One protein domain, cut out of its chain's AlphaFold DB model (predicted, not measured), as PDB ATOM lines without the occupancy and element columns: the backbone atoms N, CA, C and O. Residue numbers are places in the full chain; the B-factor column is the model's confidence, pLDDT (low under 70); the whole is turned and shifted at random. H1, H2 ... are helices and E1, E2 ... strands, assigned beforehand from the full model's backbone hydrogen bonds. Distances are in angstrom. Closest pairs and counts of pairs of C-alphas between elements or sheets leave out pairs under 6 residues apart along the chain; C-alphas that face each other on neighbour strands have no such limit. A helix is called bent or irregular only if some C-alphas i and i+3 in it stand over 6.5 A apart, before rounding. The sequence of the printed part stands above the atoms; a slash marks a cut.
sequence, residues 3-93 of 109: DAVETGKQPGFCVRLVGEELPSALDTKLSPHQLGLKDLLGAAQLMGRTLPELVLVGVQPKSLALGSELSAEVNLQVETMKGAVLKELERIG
ATOM      1  N   ASP A   3     149.728 107.148 154.105       89.25
ATOM      2  CA  ASP A   3     148.738 107.558 153.097       89.25
ATOM      3  C   ASP A   3     149.326 107.831 151.700       89.25
ATOM      4  O   ASP A   3     150.540 107.966 151.527       89.25
ATOM      5  N   ALA A   4     148.457 107.959 150.698       89.06
ATOM      6  CA  ALA A   4     148.798 108.588 149.428       89.06
ATOM      7  C   ALA A   4     148.834 110.112 149.611       89.06
ATOM      8  O   ALA A   4     147.911 110.702 150.167       89.06
ATOM      9  N   VAL A   5     149.896 110.765 149.137       88.12
ATOM     10  CA  VAL A   5     150.107 112.204 149.353       88.12
ATOM     11  C   VAL A   5     150.454 112.885 148.046       88.12
ATOM     12  O   VAL A   5     151.373 112.469 147.349       88.12
ATOM     13  N   GLU A   6     149.733 113.954 147.719       88.12
ATOM     14  CA  GLU A   6     150.065 114.796 146.573       88.12
ATOM     15  C   GLU A   6     151.228 115.721 146.930       88.12
ATOM     16  O   GLU A   6     151.092 116.660 147.704       88.12
ATOM     17  N   THR A   7     152.385 115.439 146.353       87.56
ATOM     18  CA  THR A   7     153.645 116.155 146.585       87.56
ATOM     19  C   THR A   7     154.082 116.970 145.368       87.56
ATOM     20  O   THR A   7     155.059 117.713 145.454       87.56
ATOM     21  N   GLY A   8     153.420 116.797 144.215       89.31
ATOM     22  CA  GLY A   8     153.835 117.373 142.934       89.31
ATOM     23  C   GLY A   8     155.104 116.745 142.338       89.31
ATOM     24  O   GLY A   8     155.628 117.247 141.342       89.31
ATOM     25  N   LYS A   9     155.628 115.668 142.938       93.56
ATOM     26  CA  LYS A   9     156.806 114.931 142.455       93.56
ATOM     27  C   LYS A   9     156.394 113.760 141.559       93.56
ATOM     28  O   LYS A   9     155.229 113.592 141.210       93.56
ATOM     29  N   GLN A  10     157.368 112.953 141.147       97.06
ATOM     30  CA  GLN A  10     157.101 111.770 140.330       97.06
ATOM     31  C   GLN A  10     156.316 110.708 141.119       97.06
ATOM     32  O   GLN A  10     156.549 110.557 142.322       97.06
ATOM     33  N   PRO A  11     155.417 109.947 140.465       97.38
ATOM     34  CA  PRO A  11     154.738 108.817 141.090       97.38
ATOM     35  C   PRO A  11     155.709 107.856 141.782       97.38
ATOM     36  O   PRO A  11     156.774 107.551 141.250       97.38
ATOM     37  N   GLY A  12     155.341 107.387 142.975       97.00
ATOM     38  CA  GLY A  12     156.209 106.568 143.821       97.00
ATOM     39  C   GLY A  12     157.210 107.367 144.666       97.00
ATOM     40  O   GLY A  12     157.981 106.773 145.412       97.00
ATOM     41  N   PHE A  13     157.228 108.702 144.609       97.19
ATOM     42  CA  PHE A  13     158.061 109.484 145.524       97.19
ATOM     43  C   PHE A  13     157.565 109.340 146.972       97.19
ATOM     44  O   PHE A  13     156.456 109.771 147.292       97.19
ATOM     45  N   CYS A  14     158.379 108.750 147.849       96.31
ATOM     46  CA  CYS A  14     158.069 108.600 149.272       96.31
ATOM     47  C   CYS A  14     158.452 109.846 150.079       96.31
ATOM     48  O   CYS A  14     159.491 110.465 149.839       96.31
ATOM     49  N   VAL A  15     157.642 110.178 151.082       94.12
ATOM     50  CA  VAL A  15     157.851 111.309 151.991       94.12
ATOM     51  C   VAL A  15     157.691 110.882 153.438       94.12
ATOM     52  O   VAL A  15     156.936 109.964 153.754       94.12
ATOM     53  N   ARG A  16     158.347 111.619 154.330       94.56
ATOM     54  CA  ARG A  16     158.087 111.593 155.765       94.56
ATOM     55  C   ARG A  16     157.876 113.030 156.216       94.56
ATOM     56  O   ARG A  16     158.807 113.816 156.103       94.56
ATOM     57  N   LEU A  17     156.690 113.347 156.718       91.50
ATOM     58  CA  LEU A  17     156.307 114.691 157.150       91.50
ATOM     59  C   LEU A  17     156.042 114.706 158.651       91.50
ATOM     60  O   LEU A  17     155.430 113.778 159.190       91.50
ATOM     61  N   VAL A  18     156.492 115.771 159.307       90.50
ATOM     62  CA  VAL A  18     156.348 116.003 160.748       90.50
ATOM     63  C   VAL A  18     156.105 117.482 161.032       90.50
ATOM     64  O   VAL A  18     156.490 118.341 160.243       90.50
ATOM     65  N   GLY A  19     155.477 117.781 162.171       84.50
ATOM     66  CA  GLY A  19     155.257 119.159 162.623       84.50
ATOM     67  C   GLY A  19     154.559 120.028 161.570       84.50
ATOM     68  O   GLY A  19     153.525 119.639 161.028       84.50
ATOM     69  N   GLU A  20     155.157 121.177 161.255       78.94
ATOM     70  CA  GLU A  20     154.620 122.187 160.326       78.94
ATOM     71  C   GLU A  20     154.549 121.728 158.857       78.94
ATOM     72  O   GLU A  20     153.919 122.380 158.026       78.94
ATOM     73  N   GLU A  21     155.153 120.589 158.512       78.75
ATOM     74  CA  GLU A  21     155.037 120.006 157.171       78.75
ATOM     75  C   GLU A  21     153.694 119.285 156.967       78.75
ATOM     76  O   GLU A  21     153.262 119.072 155.833       78.75
ATOM     77  N   LEU A  22     153.004 118.915 158.051       79.12
ATOM     78  CA  LEU A  22     151.747 118.170 157.985       79.12
ATOM     79  C   LEU A  22     150.557 118.993 157.485       79.12
ATOM     80  O   LEU A  22     149.851 118.479 156.620       79.12
ATOM     81  N   PRO A  23     150.295 120.226 157.966       72.69
ATOM     82  CA  PRO A  23     149.134 120.999 157.530       72.69
ATOM     83  C   PRO A  23     149.071 121.163 156.011       72.69
ATOM     84  O   PRO A  23     148.035 120.882 155.420       72.69
ATOM     85  N   SER A  24     150.201 121.490 155.374       71.44
ATOM     86  CA  SER A  24     150.272 121.704 153.923       71.44
ATOM     87  C   SER A  24     149.989 120.434 153.110       71.44
ATOM     88  O   SER A  24     149.260 120.484 152.119       71.44
ATOM     89  N   ALA A  25     150.498 119.281 153.551       70.38
ATOM     90  CA  ALA A  25     150.223 117.990 152.920       70.38
ATOM     91  C   ALA A  25     148.804 117.479 153.191       70.38
ATOM     92  O   ALA A  25     148.189 116.834 152.344       70.38
ATOM     93  N   LEU A  26     148.259 117.805 154.362       69.50
ATOM     94  CA  LEU A  26     146.864 117.561 154.685       69.50
ATOM     95  C   LEU A  26     145.946 118.587 153.997       69.50
ATOM     96  O   LEU A  26     144.749 118.385 153.978       69.50
ATOM     97  N   ASP A  27     146.412 119.717 153.467       65.81
ATOM     98  CA  ASP A  27     145.589 120.668 152.693       65.81
ATOM     99  C   ASP A  27     145.435 120.248 151.230       65.81
ATOM    100  O   ASP A  27     144.426 120.562 150.599       65.81
ATOM    101  N   THR A  28     146.416 119.536 150.674       58.84
ATOM    102  CA  THR A  28     146.552 119.429 149.218       58.84
ATOM    103  C   THR A  28     145.582 118.440 148.586       58.84
ATOM    104  O   THR A  28     145.051 118.756 147.524       58.84
ATOM    105  N   LYS A  29     145.300 117.286 149.210       56.75
ATOM    106  CA  LYS A  29     144.248 116.337 148.783       56.75
ATOM    107  C   LYS A  29     143.817 115.445 149.949       56.75
ATOM    108  O   LYS A  29     144.282 114.317 150.062       56.75
ATOM    109  N   LEU A  30     142.910 115.933 150.796       52.16
ATOM    110  CA  LEU A  30     142.221 115.048 151.737       52.16
ATOM    111  C   LEU A  30     141.234 114.206 150.949       52.16
ATOM    112  O   LEU A  30     140.274 114.737 150.381       52.16
ATOM    113  N   SER A  31     141.420 112.891 150.949       55.06
ATOM    114  CA  SER A  31     140.252 112.045 150.729       55.06
ATOM    115  C   SER A  31     139.247 112.330 151.864       55.06
ATOM    116  O   SER A  31     139.665 112.707 152.965       55.06
ATOM    117  N   PRO A  32     137.931 112.141 151.663       55.69
ATOM    118  CA  PRO A  32     136.931 112.342 152.718       55.69
ATOM    119  C   PRO A  32     137.279 111.656 154.055       55.69
ATOM    120  O   PRO A  32     136.924 112.160 155.116       55.69
ATOM    121  N   HIS A  33     138.042 110.557 154.015       61.12
ATOM    122  CA  HIS A  33     138.502 109.796 155.181       61.12
ATOM    123  C   HIS A  33     139.477 110.568 156.087       61.12
ATOM    124  O   HIS A  33     139.613 110.232 157.258       61.12
ATOM    125  N   GLN A  34     140.151 111.598 155.572       55.16
ATOM    126  CA  GLN A  34     141.146 112.378 156.316       55.16
ATOM    127  C   GLN A  34     140.608 113.737 156.798       55.16
ATOM    128  O   GLN A  34     141.238 114.376 157.641       55.16
ATOM    129  N   LEU A  35     139.438 114.176 156.315       64.94
ATOM    130  CA  LEU A  35     138.805 115.428 156.755       64.94
ATOM    131  C   LEU A  35     138.524 115.412 158.265       64.94
ATOM    132  O   LEU A  35     138.892 116.345 158.973       64.94
ATOM    133  N   GLY A  36     138.000 114.294 158.778       71.88
ATOM    134  CA  GLY A  36     137.740 114.132 160.211       71.88
ATOM    135  C   GLY A  36     138.999 114.164 161.088       71.88
ATOM    136  O   GLY A  36     138.918 114.532 162.258       71.88
ATOM    137  N   LEU A  37     140.175 113.829 160.541       76.62
ATOM    138  CA  LEU A  37     141.430 113.902 161.292       76.62
ATOM    139  C   LEU A  37     141.844 115.355 161.549       76.62
ATOM    140  O   LEU A  37     142.297 115.666 162.648       76.62
ATOM    141  N   LYS A  38     141.675 116.252 160.571       75.38
ATOM    142  CA  LYS A  38     141.964 117.679 160.773       75.38
ATOM    143  C   LYS A  38     141.071 118.298 161.833       75.38
ATOM    144  O   LYS A  38     141.582 118.979 162.717       75.38
ATOM    145  N   ASP A  39     139.772 118.026 161.762       80.00
ATOM    146  CA  ASP A  39     138.810 118.540 162.738       80.00
ATOM    147  C   ASP A  39     139.145 118.038 164.146       80.00
ATOM    148  O   ASP A  39     139.132 118.812 165.103       80.00
ATOM    149  N   LEU A  40     139.539 116.764 164.271       82.88
ATOM    150  CA  LEU A  40     139.994 116.190 165.534       82.88
ATOM    151  C   LEU A  40     141.258 116.883 166.066       82.88
ATOM    152  O   LEU A  40     141.304 117.229 167.245       82.88
ATOM    153  N   LEU A  41     142.274 117.095 165.222       80.31
ATOM    154  CA  LEU A  41     143.519 117.763 165.621       80.31
ATOM    155  C   LEU A  41     143.271 119.221 166.031       80.31
ATOM    156  O   LEU A  41     143.779 119.659 167.063       80.31
ATOM    157  N   GLY A  42     142.445 119.949 165.273       81.69
ATOM    158  CA  GLY A  42     142.060 121.324 165.586       81.69
ATOM    159  C   GLY A  42     141.260 121.425 166.887       81.69
ATOM    160  O   GLY A  42     141.565 122.259 167.740       81.69
ATOM    161  N   ALA A  43     140.285 120.535 167.094       86.19
ATOM    162  CA  ALA A  43     139.519 120.472 168.337       86.19
ATOM    163  C   ALA A  43     140.413 120.142 169.540       86.19
ATOM    164  O   ALA A  43     140.318 120.793 170.580       86.19
ATOM    165  N   ALA A  44     141.321 119.174 169.395       84.06
ATOM    166  CA  ALA A  44     142.268 118.816 170.442       84.06
ATOM    167  C   ALA A  44     143.155 120.019 170.820       84.06
ATOM    168  O   ALA A  44     143.304 120.325 172.005       84.06
ATOM    169  N   GLN A  45     143.634 120.781 169.830       83.81
ATOM    170  CA  GLN A  45     144.412 122.000 170.054       83.81
ATOM    171  C   GLN A  45     143.620 123.079 170.810       83.81
ATOM    172  O   GLN A  45     144.140 123.644 171.773       83.81
ATOM    173  N   LEU A  46     142.351 123.314 170.454       87.12
ATOM    174  CA  LEU A  46     141.463 124.235 171.184       87.12
ATOM    175  C   LEU A  46     141.217 123.797 172.635       87.12
ATOM    176  O   LEU A  46     141.063 124.633 173.522       87.12
ATOM    177  N   MET A  47     141.216 122.488 172.895       90.12
ATOM    178  CA  MET A  47     141.089 121.910 174.236       90.12
ATOM    179  C   MET A  47     142.411 121.889 175.023       90.12
ATOM    180  O   MET A  47     142.454 121.326 176.119       90.12
ATOM    181  N   GLY A  48     143.499 122.440 174.472       85.00
ATOM    182  CA  GLY A  48     144.835 122.379 175.072       85.00
ATOM    183  C   GLY A  48     145.422 120.963 175.118       85.00
ATOM    184  O   GLY A  48     146.319 120.691 175.911       85.00
ATOM    185  N   ARG A  49     144.902 120.040 174.300       82.62
ATOM    186  CA  ARG A  49     145.356 118.652 174.177       82.62
ATOM    187  C   ARG A  49     146.066 118.485 172.844       82.62
ATOM    188  O   ARG A  49     145.431 118.317 171.813       82.62
ATOM    189  N   THR A  50     147.388 118.517 172.848       73.44
ATOM    190  CA  THR A  50     148.176 118.289 171.635       73.44
ATOM    191  C   THR A  50     148.743 116.876 171.626       73.44
ATOM    192  O   THR A  50     149.072 116.307 172.668       73.44
ATOM    193  N   LEU A  51     148.845 116.285 170.433       78.44
ATOM    194  CA  LEU A  51     149.675 115.099 170.257       78.44
ATOM    195  C   LEU A  51     151.140 115.527 170.434       78.44
ATOM    196  O   LEU A  51     151.520 116.544 169.851       78.44
ATOM    197  N   PRO A  52     151.964 114.777 171.192       82.00
ATOM    198  CA  PRO A  52     153.385 115.094 171.333       82.00
ATOM    199  C   PRO A  52     154.089 115.144 169.976       82.00
ATOM    200  O   PRO A  52     154.963 115.974 169.752       82.00
ATOM    201  N   GLU A  53     153.679 114.259 169.067       86.62
ATOM    202  CA  GLU A  53     154.197 114.195 167.714       86.62
ATOM    203  C   GLU A  53     153.194 113.493 166.795       86.62
ATOM    204  O   GLU A  53     152.546 112.516 167.175       86.62
ATOM    205  N   LEU A  54     153.096 113.984 165.561       87.19
ATOM    206  CA  LEU A  54     152.417 113.310 164.465       87.19
ATOM    207  C   LEU A  54     153.434 113.119 163.340       87.19
ATOM    208  O   LEU A  54     154.153 114.049 162.978       87.19
ATOM    209  N   VAL A  55     153.489 111.904 162.798       92.12
ATOM    210  CA  VAL A  55     154.330 111.558 161.649       92.12
ATOM    211  C   VAL A  55     153.450 110.976 160.556       92.12
ATOM    212  O   VAL A  55     152.670 110.042 160.797       92.12
ATOM    213  N   LEU A  56     153.585 111.511 159.347       91.75
ATOM    214  CA  LEU A  56     152.986 110.955 158.144       91.75
ATOM    215  C   LEU A  56     154.079 110.387 157.243       91.75
ATOM    216  O   LEU A  56     154.990 111.096 156.832       91.75
ATOM    217  N   VAL A  57     153.959 109.103 156.922       95.19
ATOM    218  CA  VAL A  57     154.755 108.438 155.891       95.19
ATOM    219  C   VAL A  57     153.874 108.352 154.647       95.19
ATOM    220  O   VAL A  57     152.841 107.689 154.670       95.19
ATOM    221  N   GLY A  58     154.233 109.066 153.585       93.19
ATOM    222  CA  GLY A  58     153.392 109.224 152.398       93.19
ATOM    223  C   GLY A  58     154.061 108.764 151.111       93.19
ATOM    224  O   GLY A  58     155.285 108.695 151.041       93.19
ATOM    225  N   VAL A  59     153.272 108.486 150.076       95.38
ATOM    226  CA  VAL A  59     153.781 108.208 148.723       95.38
ATOM    227  C   VAL A  59     152.984 108.969 147.668       95.38
ATOM    228  O   VAL A  59     151.756 109.013 147.728       95.38
ATOM    229  N   GLN A  60     153.679 109.559 146.690       94.12
ATOM    230  CA  GLN A  60     153.055 110.212 145.541       94.12
ATOM    231  C   GLN A  60     152.271 109.189 144.707       94.12
ATOM    232  O   GLN A  60     152.888 108.285 144.127       94.12
ATOM    233  N   PRO A  61     150.940 109.329 144.571       93.25
ATOM    234  CA  PRO A  61     150.163 108.463 143.700       93.25
ATOM    235  C   PRO A  61     150.409 108.807 142.226       93.25
ATOM    236  O   PRO A  61     150.651 109.960 141.865       93.25
ATOM    237  N   LYS A  62     150.276 107.801 141.355       95.19
ATOM    238  CA  LYS A  62     150.174 108.012 139.903       95.19
ATOM    239  C   LYS A  62     148.773 108.447 139.477       95.19
ATOM    240  O   LYS A  62     148.621 109.252 138.566       95.19
ATOM    241  N   SER A  63     147.757 107.857 140.101       89.88
ATOM    242  CA  SER A  63     146.347 108.048 139.780       89.88
ATOM    243  C   SER A  63     145.510 107.893 141.045       89.88
ATOM    244  O   SER A  63     145.850 107.089 141.911       89.88
ATOM    245  N   LEU A  64     144.420 108.655 141.125       86.88
ATOM    246  CA  LEU A  64     143.367 108.526 142.141       86.88
ATOM    247  C   LEU A  64     142.047 108.035 141.519       86.88
ATOM    248  O   LEU A  64     140.980 108.199 142.106       86.88
ATOM    249  N   ALA A  65     142.102 107.498 140.296       88.25
ATOM    250  CA  ALA A  65     140.942 106.890 139.661       88.25
ATOM    251  C   ALA A  65     140.451 105.685 140.478       88.25
ATOM    252  O   ALA A  65     141.241 105.005 141.132       88.25
ATOM    253  N   LEU A  66     139.147 105.416 140.417       85.94
ATOM    254  CA  LEU A  66     138.549 104.267 141.091       85.94
ATOM    255  C   LEU A  66     139.171 102.960 140.577       85.94
ATOM    256  O   LEU A  66     139.208 102.715 139.372       85.94
ATOM    257  N   GLY A  67     139.632 102.125 141.505       86.50
ATOM    258  CA  GLY A  67     140.264 100.837 141.234       86.50
ATOM    259  C   GLY A  67     140.785 100.197 142.520       86.50
ATOM    260  O   GLY A  67     140.874 100.857 143.554       86.50
ATOM    261  N   SER A  68     141.107  98.906 142.462       87.06
ATOM    262  CA  SER A  68     141.628  98.128 143.599       87.06
ATOM    263  C   SER A  68     143.138  97.886 143.537       87.06
ATOM    264  O   SER A  68     143.713  97.360 144.487       87.06
ATOM    265  N   GLU A  69     143.784  98.242 142.427       92.56
ATOM    266  CA  GLU A  69     145.198  97.962 142.197       92.56
ATOM    267  C   GLU A  69     146.077  99.191 142.423       92.56
ATOM    268  O   GLU A  69     145.719 100.324 142.095       92.56
ATOM    269  N   LEU A  70     147.281  98.947 142.940       93.88
ATOM    270  CA  LEU A  70     148.333  99.952 142.988       93.88
ATOM    271  C   LEU A  70     148.978 100.090 141.607       93.88
ATOM    272  O   LEU A  70     149.285  99.102 140.943       93.88
ATOM    273  N   SER A  71     149.292 101.321 141.205       95.88
ATOM    274  CA  SER A  71     150.203 101.539 140.077       95.88
ATOM    275  C   SER A  71     151.573 100.918 140.365       95.88
ATOM    276  O   SER A  71     152.019 100.948 141.515       95.88
ATOM    277  N   ALA A  72     152.271 100.451 139.328       97.31
ATOM    278  CA  ALA A  72     153.595  99.837 139.448       97.31
ATOM    279  C   ALA A  72     154.576 100.686 140.280       97.31
ATOM    280  O   ALA A  72     155.276 100.161 141.140       97.31
ATOM    281  N   GLU A  73     154.568 102.002 140.083       98.00
ATOM    282  CA  GLU A  73     155.436 102.959 140.769       98.00
ATOM    283  C   GLU A  73     155.207 102.991 142.285       98.00
ATOM    284  O   GLU A  73     156.162 103.073 143.050       98.00
ATOM    285  N   VAL A  74     153.949 102.891 142.725       96.62
ATOM    286  CA  VAL A  74     153.590 102.848 144.151       96.62
ATOM    287  C   VAL A  74     153.819 101.450 144.721       96.62
ATOM    288  O   VAL A  74     154.335 101.320 145.828       96.62
ATOM    289  N   ASN A  75     153.499 100.399 143.959       97.06
ATOM    290  CA  ASN A  75     153.693  99.015 144.390       97.06
ATOM    291  C   ASN A  75     155.171  98.709 144.696       97.06
ATOM    292  O   ASN A  75     155.479  98.059 145.693       97.06
ATOM    293  N   LEU A  76     156.095  99.255 143.896       97.81
ATOM    294  CA  LEU A  76     157.540  99.147 144.134       97.81
ATOM    295  C   LEU A  76     157.995  99.769 145.465       97.81
ATOM    296  O   LEU A  76     159.075  99.441 145.949       97.81
ATOM    297  N   GLN A  77     157.190 100.648 146.065       97.88
ATOM    298  CA  GLN A  77     157.538 101.359 147.293       97.88
ATOM    299  C   GLN A  77     156.923 100.764 148.553       97.88
ATOM    300  O   GLN A  77     157.233 101.238 149.643       97.88
ATOM    301  N   VAL A  78     156.082  99.731 148.453       95.88
ATOM    302  CA  VAL A  78     155.402  99.145 149.622       95.88
ATOM    303  C   VAL A  78     156.409  98.712 150.693       95.88
ATOM    304  O   VAL A  78     156.255  99.053 151.866       95.88
ATOM    305  N   GLU A  79     157.490  98.042 150.295       96.06
ATOM    306  CA  GLU A  79     158.538  97.600 151.221       96.06
ATOM    307  C   GLU A  79     159.345  98.770 151.804       96.06
ATOM    308  O   GLU A  79     159.631  98.787 153.004       96.06
ATOM    309  N   THR A  80     159.644  99.788 150.993       97.12
ATOM    310  CA  THR A  80     160.290 101.033 151.441       97.12
ATOM    311  C   THR A  80     159.450 101.732 152.511       97.12
ATOM    312  O   THR A  80     159.955 102.107 153.571       97.12
ATOM    313  N   MET A  81     158.150 101.873 152.249       97.12
ATOM    314  CA  MET A  81     157.182 102.515 153.133       97.12
ATOM    315  C   MET A  81     157.026 101.735 154.436       97.12
ATOM    316  O   MET A  81     157.081 102.327 155.513       97.12
ATOM    317  N   LYS A  82     156.917 100.402 154.358       96.00
ATOM    318  CA  LYS A  82     156.917  99.527 155.535       96.00
ATOM    319  C   LYS A  82     158.165  99.758 156.386       96.00
ATOM    320  O   LYS A  82     158.047  99.987 157.584       96.00
ATOM    321  N   GLY A  83     159.349  99.771 155.771       96.69
ATOM    322  CA  GLY A  83     160.604 100.049 156.470       96.69
ATOM    323  C   GLY A  83     160.632 101.424 157.146       96.69
ATOM    324  O   GLY A  83     161.115 101.545 158.269       96.69
ATOM    325  N   ALA A  84     160.083 102.457 156.504       96.94
ATOM    326  CA  ALA A  84     159.966 103.786 157.103       96.94
ATOM    327  C   ALA A  84     159.028 103.797 158.322       96.94
ATOM    328  O   ALA A  84     159.359 104.393 159.341       96.94
ATOM    329  N   VAL A  85     157.894 103.093 158.253       96.69
ATOM    330  CA  VAL A  85     156.959 102.963 159.382       96.69
ATOM    331  C   VAL A  85     157.597 102.224 160.555       96.69
ATOM    332  O   VAL A  85     157.485 102.681 161.688       96.69
ATOM    333  N   LEU A  86     158.295 101.115 160.294       96.75
ATOM    334  CA  LEU A  86     158.986 100.350 161.336       96.75
ATOM    335  C   LEU A  86     160.017 101.209 162.075       96.75
ATOM    336  O   LEU A  86     160.037 101.210 163.301       96.75
ATOM    337  N   LYS A  87     160.788 102.023 161.345       95.94
ATOM    338  CA  LYS A  87     161.731 102.976 161.949       95.94
ATOM    339  C   LYS A  87     161.041 103.999 162.850       95.94
ATOM    340  O   LYS A  87     161.579 104.342 163.899       95.94
ATOM    341  N   GLU A  88     159.856 104.486 162.475       95.69
ATOM    342  CA  GLU A  88     159.095 105.393 163.344       95.69
ATOM    343  C   GLU A  88     158.582 104.702 164.605       95.69
ATOM    344  O   GLU A  88     158.611 105.309 165.673       95.69
ATOM    345  N   LEU A  89     158.149 103.444 164.499       94.75
ATOM    346  CA  LEU A  89     157.718 102.649 165.647       94.75
ATOM    347  C   LEU A  89     158.878 102.402 166.622       94.75
ATOM    348  O   LEU A  89     158.737 102.647 167.818       94.75
ATOM    349  N   GLU A  90     160.041 102.000 166.112       95.19
ATOM    350  CA  GLU A  90     161.253 101.835 166.922       95.19
ATOM    351  C   GLU A  90     161.656 103.148 167.606       95.19
ATOM    352  O   GLU A  90     161.977 103.159 168.796       95.19
ATOM    353  N   ARG A  91     161.576 104.279 166.891       94.38
ATOM    354  CA  ARG A  91     161.917 105.606 167.428       94.38
ATOM    355  C   ARG A  91     161.043 106.010 168.617       94.38
ATOM    356  O   ARG A  91     161.540 106.667 169.528       94.38
ATOM    357  N   ILE A  92     159.767 105.619 168.628       93.25
ATOM    358  CA  ILE A  92     158.859 105.871 169.761       93.25
ATOM    359  C   ILE A  92     158.941 104.787 170.852       93.25
ATOM    360  O   ILE A  92     158.141 104.791 171.785       93.25
ATOM    361  N   GLY A  93     159.905 103.865 170.751       94.44
ATOM    362  CA  GLY A  93     160.158 102.807 171.729       94.44
ATOM    363  C   GLY A  93     159.276 101.568 171.573       94.44
ATOM    364  O   GLY A  93     159.305 100.692 172.439       94.44
TER     365      GLY A  93
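This is residues 3 to 93 of the 109 residues of an uncharacterized protein of Geobacter bremensis (UniProt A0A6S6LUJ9). A short two-stranded ribbon, E1 beside E2, lies in the middle, with the long helix H4 over one of its faces and the short helix H1 over the other; helix H2 lies farther out on H1's side, near H1 but not clearly touching it, and residues 43 to 48 at its far end stick out. Beyond one end of the ribbon, the long loop of residues 60 to 71 swings out and comes back to the small helix H3, from which the chain turns into H4. The printed part has 91 residues with four named helices and two named strands, in the order E1, H1, H2, E2, H3, H4; the sheet, E1 - E2, is antiparallel and the class is mostly helix. The whole is only just compact, close to loose, with a radius of gyration of the C-alphas of 14.3 A, and spans 43 by 31 by 22 A.

E1 is residues 14 to 18, 13.8 A long, beginning at C-alpha 14 at (158.069, 108.600, 149.272). H1 is residues 21 to 28, 11.6 A. H2 is residues 32 to 46, 22.4 A, with C-alpha 46 at (141.463, 124.235, 171.184); it is irregular, but only just, with C-alphas 33 and 36 6.7 A apart. E2 is residues 55 to 59, 13.4 A. H3 is residues 72 to 75, 5.0 A. H4 is residues 78 to 91, 20.0 A, ending at C-alpha 91 at (161.917, 105.606, 167.428).

E1 and E2 are antiparallel neighbours at 159 degrees, with N 15 and O 58 at 2.8 A and N 56 and O 17 at 2.9 A, within hydrogen-bond range. Residues 3 to 4 pair with residues 58 to 59 of E2, parallel. The closest C-alphas of E2 and H4 are those of Val 57 and Val 85, 6.9 A apart. The closest C-alphas of H1 and E2 are those of Leu 22 and Leu 56, 7.3 A apart. H1 and H2 are close but not clearly touching, with the C-alphas of Leu 26 and Lys 38 closest at 7.8 A, at a steep tilt of 44 degrees, opposite ways. H1 and H4 are apart, and so are H2 and H4. The closest C-alphas of E2 and H3 are those of Val 59 and Val 74, 7.0 A apart, and H3 and H4 meet only through their link. Every O i to N i+4 pair is within hydrogen-bond range in H4, 3 of 4 are in H1 and 8 of 11 in H2, while H3 is too short for such a pair.

The two C-alphas farthest apart are those of Gly 48 and Ala 72, 43.1 A. The printed part has no cut. The link from E2 to H3, 12 residues, is long. The mean pLDDT of the printed part is 86.2, and residues 26 to 35 are under 70.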